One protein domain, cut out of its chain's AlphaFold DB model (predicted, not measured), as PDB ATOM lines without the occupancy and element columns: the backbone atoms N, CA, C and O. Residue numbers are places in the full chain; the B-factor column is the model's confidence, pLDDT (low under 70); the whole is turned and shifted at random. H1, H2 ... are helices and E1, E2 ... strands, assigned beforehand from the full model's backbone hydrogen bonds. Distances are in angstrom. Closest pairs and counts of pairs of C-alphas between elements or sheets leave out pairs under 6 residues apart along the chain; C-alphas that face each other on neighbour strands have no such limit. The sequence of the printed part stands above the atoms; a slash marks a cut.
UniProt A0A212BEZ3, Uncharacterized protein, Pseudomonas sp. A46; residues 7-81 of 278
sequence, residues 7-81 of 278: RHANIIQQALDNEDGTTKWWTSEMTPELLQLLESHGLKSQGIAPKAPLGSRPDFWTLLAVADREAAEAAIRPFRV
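What this domain is: This is residues 7 to 81 of the 278 residues of an uncharacterized protein of Pseudomonas sp. A46 (UniProt A0A212BEZ3). A small, twisted sheet of three strands has H1 packed slantwise over E1 and E3 and H2 beside E2, while H3 stands at one end of the sheet, against H1. At the other end, the loop of residues 50 to 59 reaches away from the body and makes much of the length. The printed part has 75 residues with three named helices and three named strands, which follow each other along the chain as H1, E1, H2, E2, E3, H3; the sheet runs E1, E3, E2, all antiparallel, and the class is mixed, helices and strands. It is compact, with a radius of gyration of the C-alphas of 12.6 A and spans of 39 by 27 by 21 A.

Where its parts are: Find C-alpha 7 at (20.838, -15.980, 28.976), where H1, residues 7 to 17, begins its 15.6 A. Next come E1, residues 22 to 26, H2, residues 32 to 40, and E2, residues 43 to 49. E3, residues 61 to 66, leads to H3, residues 69 to 80, 15.8 A long, ending at (23.823, -2.848, 28.231).

How they stand to each other: In the sheet, look for N 23 and O 64 at 2.9 A between E1 and E3, and N 44 and O 65 at 2.8 A in the hairpin E2 and E3. E1, H2 and E2 form a split strand-helix-strand unit, with E3 between its strands and a right-handed crossover. H1 is on the sheet at a height of 8.4 A; H2 is on it at 5.8 A, over none of the strands. H1 and H3 touch, C-alphas 9 and 76 closest at 5.5 A, opposite ways at a steep tilt of 55 degrees. Every O i to N i+4 pair is within hydrogen-bond range in H1 and H2, and 6 of 8 in H3.

The domain as a whole: The C-alphas of Pro 53 and Val 81 are the farthest apart, 39.5 A. The printed part has no cut, and the link E2 to E3 is long. Residues 50 to 59 are under 70 in pLDDT.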
ATOM      1  N   ARG A   7      20.337 -14.877  29.793       79.31
ATOM      2  CA  ARG A   7      20.838 -15.980  28.976       79.31
ATOM      3  C   ARG A   7      20.481 -15.802  27.502       79.31
ATOM      4  O   ARG A   7      21.302 -16.112  26.648       79.31
ATOM      5  N   HIS A   8      19.283 -15.306  27.194       88.19
ATOM      6  CA  HIS A   8      18.880 -15.054  25.809       88.19
ATOM      7  C   HIS A   8      19.678 -13.887  25.210       88.19
ATOM      8  O   HIS A   8      20.164 -13.997  24.086       88.19
ATOM      9  N   ALA A   9      19.876 -12.812  25.979       88.00
ATOM     10  CA  ALA A   9      20.678 -11.667  25.557       88.00
ATOM     11  C   ALA A   9      22.139 -12.053  25.247       88.00
ATOM     12  O   ALA A   9      22.699 -11.550  24.277       88.00
ATOM     13  N   ASN A  10      22.721 -13.011  25.978       82.25
ATOM     14  CA  ASN A  10      24.074 -13.528  25.707       82.25
ATOM     15  C   ASN A  10      24.220 -14.189  24.358       82.25
ATOM     16  O   ASN A  10      25.209 -13.976  23.664       82.25
ATOM     17  N   ILE A  11      23.241 -15.011  23.997       87.19
ATOM     18  CA  ILE A  11      23.257 -15.711  22.719       87.19
ATOM     19  C   ILE A  11      23.227 -14.677  21.585       87.19
ATOM     20  O   ILE A  11      23.985 -14.789  20.624       87.19
ATOM     21  N   ILE A  12      22.400 -13.636  21.730       91.12
ATOM     22  CA  ILE A  12      22.309 -12.534  20.767       91.12
ATOM     23  C   ILE A  12      23.620 -11.737  20.709       91.12
ATOM     24  O   ILE A  12      24.146 -11.522  19.619       91.12
ATOM     25  N   GLN A  13      24.178 -11.343  21.857       87.44
ATOM     26  CA  GLN A  13      25.437 -10.594  21.944       87.44
ATOM     27  C   GLN A  13      26.598 -11.361  21.295       87.44
ATOM     28  O   GLN A  13      27.285 -10.806  20.445       87.44
ATOM     29  N   GLN A  14      26.761 -12.653  21.595       85.44
ATOM     30  CA  GLN A  14      27.809 -13.481  20.987       85.44
ATOM     31  C   GLN A  14      27.702 -13.548  19.461       85.44
ATOM     32  O   GLN A  14      28.717 -13.537  18.770       85.44
ATOM     33  N   ALA A  15      26.482 -13.624  18.923       89.12
ATOM     34  CA  ALA A  15      26.283 -13.605  17.479       89.12
ATOM     35  C   ALA A  15      26.635 -12.239  16.866       89.12
ATOM     36  O   ALA A  15      27.138 -12.191  15.751       89.12
ATOM     37  N   LEU A  16      26.368 -11.137  17.576       88.62
ATOM     38  CA  LEU A  16      26.666  -9.778  17.115       88.62
ATOM     39  C   LEU A  16      28.161  -9.438  17.125       88.62
ATOM     40  O   LEU A  16      28.576  -8.621  16.295       88.62
ATOM     41  N   ASP A  17      28.918 -10.043  18.045       83.44
ATOM     42  CA  ASP A  17      30.365  -9.849  18.209       83.44
ATOM     43  C   ASP A  17      31.190 -10.653  17.199       83.44
ATOM     44  O   ASP A  17      32.265 -10.219  16.791       83.44
ATOM     45  N   ASN A  18      30.688 -11.807  16.752       82.75
ATOM     46  CA  ASN A  18      31.365 -12.594  15.728       82.75
ATOM     47  C   ASN A  18      31.282 -11.900  14.360       82.75
ATOM     48  O   ASN A  18      30.206 -11.500  13.915       82.75
ATOM     49  N   GLU A  19      32.419 -11.806  13.658       83.19
ATOM     50  CA  GLU A  19      32.520 -11.129  12.353       83.19
ATOM     51  C   GLU A  19      31.548 -11.693  11.306       83.19
ATOM     52  O   GLU A  19      31.005 -10.950  10.488       83.19
ATOM     53  N   ASP A  20      31.311 -13.007  11.334       87.56
ATOM     54  CA  ASP A  20      30.389 -13.690  10.423       87.56
ATOM     55  C   ASP A  20      28.919 -13.623  10.873       87.56
ATOM     56  O   ASP A  20      28.030 -14.126  10.181       87.56
ATOM     57  N   GLY A  21      28.649 -12.983  12.013       88.25
ATOM     58  CA  GLY A  21      27.317 -12.827  12.576       88.25
ATOM     59  C   GLY A  21      26.721 -14.125  13.119       88.25
ATOM     60  O   GLY A  21      25.495 -14.209  13.229       88.25
ATOM     61  N   THR A  22      27.524 -15.162  13.392       91.19
ATOM     62  CA  THR A  22      27.021 -16.473  13.825       91.19
ATOM     63  C   THR A  22      27.400 -16.819  15.258       91.19
ATOM     64  O   THR A  22      28.389 -16.341  15.787       91.19
ATOM     65  N   THR A  23      26.631 -17.679  15.923       89.06
ATOM     66  CA  THR A  23      27.022 -18.303  17.196       89.06
ATOM     67  C   THR A  23      26.520 -19.743  17.267       89.06
ATOM     68  O   THR A  23      25.629 -20.149  16.514       89.06
ATOM     69  N   LYS A  24      27.098 -20.546  18.163       87.06
ATOM     70  CA  LYS A  24      26.745 -21.956  18.362       87.06
ATOM     71  C   LYS A  24      26.290 -22.183  19.792       87.06
ATOM     72  O   LYS A  24      26.964 -21.765  20.726       87.06
ATOM     73  N   TRP A  25      25.191 -22.916  19.958       84.88
ATOM     74  CA  TRP A  25      24.678 -23.278  21.278       84.88
ATOM     75  C   TRP A  25      24.224 -24.735  21.352       84.88
ATOM     76  O   TRP A  25      23.941 -25.356  20.326       84.88
ATOM     77  N   TRP A  26      24.183 -25.302  22.557       82.25
ATOM     78  CA  TRP A  26      23.772 -26.689  22.778       82.25
ATOM     79  C   TRP A  26      22.332 -26.919  22.317       82.25
ATOM     80  O   TRP A  26      21.418 -26.210  22.732       82.25
ATOM     81  N   THR A  27      22.118 -27.916  21.457       81.50
ATOM     82  CA  THR A  27      20.792 -28.186  20.875       81.50
ATOM     83  C   THR A  27      19.801 -28.643  21.940       81.50
ATOM     84  O   THR A  27      18.635 -28.268  21.882       81.50
ATOM     85  N   SER A  28      20.260 -29.375  22.962       81.12
ATOM     86  CA  SER A  28      19.424 -29.750  24.114       81.12
ATOM     87  C   SER A  28      18.868 -28.557  24.903       81.12
ATOM     88  O   SER A  28      17.889 -28.702  25.633       81.12
ATOM     89  N   GLU A  29      19.459 -27.376  24.733       82.56
ATOM     90  CA  GLU A  29      19.053 -26.134  25.382       82.56
ATOM     91  C   GLU A  29      18.172 -25.244  24.485       82.56
ATOM     92  O   GLU A  29      17.650 -24.238  24.961       82.56
ATOM     93  N   MET A  30      17.986 -25.606  23.211       85.19
ATOM     94  CA  MET A  30      17.263 -24.827  22.198       85.19
ATOM     95  C   MET A  30      15.839 -25.356  21.987       85.19
ATOM     96  O   MET A  30      15.559 -26.057  21.012       85.19
ATOM     97  N   THR A  31      14.914 -25.026  22.895       87.44
ATOM     98  CA  THR A  31      13.497 -25.385  22.705       87.44
ATOM     99  C   THR A  31      12.873 -24.589  21.548       87.44
ATOM    100  O   THR A  31      13.353 -23.497  21.226       87.44
ATOM    101  N   PRO A  32      11.791 -25.083  20.915       89.56
ATOM    102  CA  PRO A  32      11.089 -24.338  19.868       89.56
ATOM    103  C   PRO A  32      10.667 -22.929  20.304       89.56
ATOM    104  O   PRO A  32      10.768 -21.988  19.522       89.56
ATOM    105  N   GLU A  33      10.251 -22.767  21.561       90.38
ATOM    106  CA  GLU A  33       9.854 -21.477  22.130       90.38
ATOM    107  C   GLU A  33      11.047 -20.524  22.241       90.38
ATOM    108  O   GLU A  33      10.919 -19.344  21.919       90.38
ATOM    109  N   LEU A  34      12.214 -21.030  22.656       89.38
ATOM    110  CA  LEU A  34      13.438 -20.236  22.705       89.38
ATOM    111  C   LEU A  34      13.894 -19.830  21.302       89.38
ATOM    112  O   LEU A  34      14.249 -18.676  21.087       89.38
ATOM    113  N   LEU A  35      13.851 -20.746  20.334       91.69
ATOM    114  CA  LEU A  35      14.200 -20.436  18.947       91.69
ATOM    115  C   LEU A  35      13.277 -19.367  18.358       91.69
ATOM    116  O   LEU A  35      13.758 -18.423  17.738       91.69
ATOM    117  N   GLN A  36      11.969 -19.475  18.601       92.88
ATOM    118  CA  GLN A  36      11.002 -18.473  18.159       92.88
ATOM    119  C   GLN A  36      11.217 -17.122  18.856       92.88
ATOM    120  O   GLN A  36      11.080 -16.074  18.223       92.88
ATOM    121  N   LEU A  37      11.577 -17.133  20.143       93.25
ATOM    122  CA  LEU A  37      11.934 -15.924  20.881       93.25
ATOM    123  C   LEU A  37      13.170 -15.254  20.264       93.25
ATOM    124  O   LEU A  37      13.111 -14.071  19.939       93.25
ATOM    125  N   LEU A  38      14.256 -15.998  20.040       94.12
ATOM    126  CA  LEU A  38      15.475 -15.479  19.409       94.12
ATOM    127  C   LEU A  38      15.204 -14.948  17.990       94.12
ATOM    128  O   LEU A  38      15.701 -13.877  17.643       94.12
ATOM    129  N   GLU A  39      14.350 -15.622  17.210       94.81
ATOM    130  CA  GLU A  39      13.940 -15.168  15.872       94.81
ATOM    131  C   GLU A  39      13.173 -13.848  15.915       94.81
ATOM    132  O   GLU A  39      13.451 -12.952  15.118       94.81
ATOM    133  N   SER A  40      12.292 -13.662  16.902       94.38
ATOM    134  CA  SER A  40      11.607 -12.378  17.111       94.38
ATOM    135  C   SER A  40      12.539 -11.232  17.532       94.38
ATOM    136  O   SER A  40      12.156 -10.067  17.437       94.38
ATOM    137  N   HIS A  41      13.762 -11.557  17.955       94.75
ATOM    138  CA  HIS A  41      14.811 -10.621  18.356       94.75
ATOM    139  C   HIS A  41      16.014 -10.640  17.398       94.75
ATOM    140  O   HIS A  41      17.128 -10.308  17.791       94.75
ATOM    141  N   GLY A  42      15.801 -11.019  16.134       94.06
ATOM    142  CA  GLY A  42      16.783 -10.838  15.061       94.06
ATOM    143  C   GLY A  42      17.796 -11.971  14.873       94.06
ATOM    144  O   GLY A  42      18.659 -11.853  14.005       94.06
ATOM    145  N   LEU A  43      17.692 -13.085  15.612       95.56
ATOM    146  CA  LEU A  43      18.541 -14.274  15.441       95.56
ATOM    147  C   LEU A  43      17.783 -15.439  14.805       95.56
ATOM    148  O   LEU A  43      16.807 -15.926  15.358       95.56
ATOM    149  N   LYS A  44      18.285 -15.989  13.702       94.75
ATOM    150  CA  LYS A  44      17.663 -17.129  13.022       94.75
ATOM    151  C   LYS A  44      18.507 -18.393  13.127       94.75
ATOM    152  O   LYS A  44      19.716 -18.361  12.912       94.75
ATOM    153  N   SER A  45      17.855 -19.526  13.387       92.75
ATOM    154  CA  SER A  45      18.504 -20.837  13.288       92.75
ATOM    155  C   SER A  45      18.810 -21.184  11.831       92.75
ATOM    156  O   SER A  45      17.923 -21.168  10.977       92.75
ATOM    157  N   GLN A  46      20.074 -21.503  11.552       90.19
ATOM    158  CA  GLN A  46      20.552 -21.943  10.239       90.19
ATOM    159  C   GLN A  46      20.693 -23.467  10.136       90.19
ATOM    160  O   GLN A  46      20.939 -23.992   9.051       90.19
ATOM    161  N   GLY A  47      20.525 -24.187  11.248       85.19
ATOM    162  CA  GLY A  47      20.581 -25.644  11.294       85.19
ATOM    163  C   GLY A  47      21.433 -26.175  12.441       85.19
ATOM    164  O   GLY A  47      21.666 -25.498  13.441       85.19
ATOM    165  N   ILE A  48      21.887 -27.419  12.286       83.19
ATOM    166  CA  ILE A  48      22.670 -28.145  13.287       83.19
ATOM    167  C   ILE A  48      24.065 -28.412  12.713       83.19
ATOM    168  O   ILE A  48      24.198 -29.039  11.662       83.19
ATOM    169  N   ALA A  49      25.108 -27.950  13.401       71.50
ATOM    170  CA  ALA A  49      26.492 -28.235  13.047       71.50
ATOM    171  C   ALA A  49      26.960 -29.555  13.695       71.50
ATOM    172  O   ALA A  49      26.692 -29.798  14.881       71.50
ATOM    173  N   PRO A  50      27.675 -30.420  12.951       58.75
ATOM    174  CA  PRO A  50      28.212 -31.660  13.493       58.75
ATOM    175  C   PRO A  50      29.299 -31.395  14.547       58.75
ATOM    176  O   PRO A  50      29.973 -30.365  14.562       58.75
ATOM    177  N   LYS A  51      29.442 -32.357  15.457       57.62
ATOM    178  CA  LYS A  51      30.287 -32.306  16.655       57.62
ATOM    179  C   LYS A  51      31.784 -32.137  16.332       57.62
ATOM    180  O   LYS A  51      32.281 -32.742  15.384       57.62
ATOM    181  N   ALA A  52      32.523 -31.421  17.184       52.81
ATOM    182  CA  ALA A  52      33.983 -31.552  17.251       52.81
ATOM    183  C   ALA A  52      34.362 -32.912  17.895       52.81
ATOM    184  O   ALA A  52      33.625 -33.388  18.761       52.81
ATOM    185  N   PRO A  53      35.488 -33.561  17.541       46.78
ATOM    186  CA  PRO A  53      35.739 -34.973  17.874       46.78
ATOM    187  C   PRO A  53      35.994 -35.301  19.359       46.78
ATOM    188  O   PRO A  53      36.308 -36.444  19.679       46.78
ATOM    189  N   LEU A  54      35.900 -34.342  20.282       45.28
ATOM    190  CA  LEU A  54      36.358 -34.504  21.664       45.28
ATOM    191  C   LEU A  54      35.190 -34.446  22.663       45.28
ATOM    192  O   LEU A  54      34.641 -33.384  22.932       45.28
ATOM    193  N   GLY A  55      34.849 -35.598  23.252       51.38
ATOM    194  CA  GLY A  55      34.105 -35.674  24.521       51.38
ATOM    195  C   GLY A  55      32.729 -36.351  24.471       51.38
ATOM    196  O   GLY A  55      32.021 -36.318  23.473       51.38
ATOM    197  N   SER A  56      32.342 -36.983  25.576       50.53
ATOM    198  CA  SER A  56      31.290 -38.003  25.753       50.53
ATOM    199  C   SER A  56      29.825 -37.527  25.810       50.53
ATOM    200  O   SER A  56      28.953 -38.318  26.164       50.53
ATOM    201  N   ARG A  57      29.499 -36.273  25.462       54.53
ATOM    202  CA  ARG A  57      28.098 -35.796  25.462       54.53
ATOM    203  C   ARG A  57      27.395 -36.076  24.117       54.53
ATOM    204  O   ARG A  57      28.016 -35.835  23.081       54.53
ATOM    205  N   PRO A  58      26.142 -36.573  24.085       60.75
ATOM    206  CA  PRO A  58      25.406 -36.882  22.847       60.75
ATOM    207  C   PRO A  58      24.802 -35.651  22.141       60.75
ATOM    208  O   PRO A  58      23.978 -35.814  21.250       60.75
ATOM    209  N   ASP A  59      25.175 -34.434  22.544       68.56
ATOM    210  CA  ASP A  59      24.539 -33.197  22.082       68.56
ATOM    211  C   ASP A  59      25.215 -32.598  20.831       68.56
ATOM    212  O   ASP A  59      26.407 -32.818  20.584       68.56
ATOM    213  N   PHE A  60      24.444 -31.834  20.053       78.44
ATOM    214  CA  PHE A  60      24.864 -31.140  18.831       78.44
ATOM    215  C   PHE A  60      24.863 -29.619  19.022       78.44
ATOM    216  O   PHE A  60      24.271 -29.099  19.969       78.44
ATOM    217  N   TRP A  61      25.460 -28.889  18.079       85.31
ATOM    218  CA  TRP A  61      25.429 -27.428  18.064       85.31
ATOM    219  C   TRP A  61      24.311 -26.915  17.163       85.31
ATOM    220  O   TRP A  61      24.322 -27.187  15.966       85.31
ATOM    221  N   THR A  62      23.386 -26.128  17.701       87.75
ATOM    222  CA  THR A  62      22.493 -25.297  16.890       87.75
ATOM    223  C   THR A  62      23.264 -24.058  16.446       87.75
ATOM    224  O   THR A  62      23.828 -23.354  17.284       87.75
ATOM    225  N   LEU A  63      23.319 -23.819  15.134       91.50
ATOM    226  CA  LEU A  63      23.931 -22.630  14.548       91.50
ATOM    227  C   LEU A  63      22.874 -21.531  14.440       91.50
ATOM    228  O   LEU A  63      21.852 -21.709  13.774       91.50
ATOM    229  N   LEU A  64      23.136 -20.401  15.080       93.44
ATOM    230  CA  LEU A  64      22.308 -19.203  15.030       93.44
ATOM    231  C   LEU A  64      23.059 -18.133  14.244       93.44
ATOM    232  O   LEU A  64      24.278 -18.041  14.355       93.44
ATOM    233  N   ALA A  65      22.342 -17.327  13.472       95.06
ATOM    234  CA  ALA A  65      22.916 -16.202  12.750       95.06
ATOM    235  C   ALA A  65      22.051 -14.955  12.892       95.06
ATOM    236  O   ALA A  65      20.822 -15.046  12.954       95.06
ATOM    237  N   VAL A  66      22.692 -13.791  12.897       96.19
ATOM    238  CA  VAL A  66      22.019 -12.494  12.871       96.19
ATOM    239  C   VAL A  66      21.287 -12.348  11.532       96.19
ATOM    240  O   VAL A  66      21.904 -12.215  10.478       96.19
ATOM    241  N   ALA A  67      19.957 -12.410  11.575       96.12
ATOM    242  CA  ALA A  67      19.080 -12.206  10.423       96.12
ATOM    243  C   ALA A  67      18.617 -10.747  10.306       96.12
ATOM    244  O   ALA A  67      18.414 -10.258   9.197       96.12
ATOM    245  N   ASP A  68      18.477 -10.065  11.444       96.19
ATOM    246  CA  ASP A  68      18.169  -8.640  11.541       96.19
ATOM    247  C   ASP A  68      19.038  -8.029  12.646       96.19
ATOM    248  O   ASP A  68      18.804  -8.237  13.839       96.19
ATOM    249  N   ARG A  69      20.087  -7.311  12.234       95.00
ATOM    250  CA  ARG A  69      21.064  -6.732  13.161       95.00
ATOM    251  C   ARG A  69      20.468  -5.602  13.994       95.00
ATOM    252  O   ARG A  69      20.772  -5.516  15.177       95.00
ATOM    253  N   GLU A  70      19.615  -4.770  13.402       95.56
ATOM    254  CA  GLU A  70      18.999  -3.642  14.104       95.56
ATOM    255  C   GLU A  70      18.052  -4.150  15.196       95.56
ATOM    256  O   GLU A  70      18.117  -3.691  16.338       95.56
ATOM    257  N   ALA A  71      17.237  -5.163  14.882       95.31
ATOM    258  CA  ALA A  71      16.375  -5.807  15.868       95.31
ATOM    259  C   ALA A  71      17.180  -6.476  16.994       95.31
ATOM    260  O   ALA A  71      16.824  -6.331  18.166       95.31
ATOM    261  N   ALA A  72      18.274  -7.166  16.658       94.38
ATOM    262  CA  ALA A  72      19.151  -7.810  17.633       94.38
ATOM    263  C   ALA A  72      19.822  -6.799  18.576       94.38
ATOM    264  O   ALA A  72      19.778  -6.972  19.796       94.38
ATOM    265  N   GLU A  73      20.382  -5.712  18.040       92.94
ATOM    266  CA  GLU A  73      20.986  -4.637  18.836       92.94
ATOM    267  C   GLU A  73      19.951  -3.939  19.730       92.94
ATOM    268  O   GLU A  73      20.207  -3.707  20.915       92.94
ATOM    269  N   ALA A  74      18.754  -3.656  19.203       92.88
ATOM    270  CA  ALA A  74      17.666  -3.068  19.979       92.88
ATOM    271  C   ALA A  74      17.208  -3.985  21.126       92.88
ATOM    272  O   ALA A  74      16.913  -3.498  22.220       92.88
ATOM    273  N   ALA A  75      17.180  -5.300  20.896       92.88
ATOM    274  CA  ALA A  75      16.723  -6.284  21.868       92.88
ATOM    275  C   ALA A  75      17.650  -6.402  23.088       92.88
ATOM    276  O   ALA A  75      17.168  -6.555  24.211       92.88
ATOM    277  N   ILE A  76      18.967  -6.301  22.891       91.75
ATOM    278  CA  ILE A  76      19.941  -6.419  23.987       91.75
ATOM    279  C   ILE A  76      20.311  -5.086  24.637       91.75
ATOM    280  O   ILE A  76      20.898  -5.076  25.717       91.75
ATOM    281  N   ARG A  77      19.948  -3.953  24.026       90.81
ATOM    282  CA  ARG A  77      20.232  -2.615  24.563       90.81
ATOM    283  C   ARG A  77      19.819  -2.431  26.033       90.81
ATOM    284  O   ARG A  77      20.628  -1.885  26.780       90.81
ATOM    285  N   PRO A  78      18.645  -2.900  26.505       88.06
ATOM    286  CA  PRO A  78      18.276  -2.779  27.916       88.06
ATOM    287  C   PRO A  78      19.236  -3.492  28.880       88.06
ATOM    288  O   PRO A  78      19.341  -3.084  30.027       88.06
ATOM    289  N   PHE A  79      19.956  -4.521  28.421       86.31
ATOM    290  CA  PHE A  79      20.944  -5.252  29.223       86.31
ATOM    291  C   PHE A  79      22.317  -4.563  29.254       86.31
ATOM    292  O   PHE A  79      23.108  -4.830  30.154       86.31
ATOM    293  N   ARG A  80      22.602  -3.677  28.285       86.06
ATOM    294  CA  ARG A  80      23.823  -2.848  28.231       86.06
ATOM    295  C   ARG A  80      23.717  -1.595  29.090       86.06
ATOM    296  O   ARG A  80      24.726  -1.040  29.520       86.06
ATOM    297  N   VAL A  81      22.494  -1.114  29.296       83.56
ATOM    298  CA  VAL A  81      22.248   0.141  29.999       83.56
ATOM    299  C   VAL A  81      22.053  -0.145  31.489       83.56
ATOM    300  O   VAL A  81      21.120  -0.860  31.851       83.56
TER     301      VAL A  81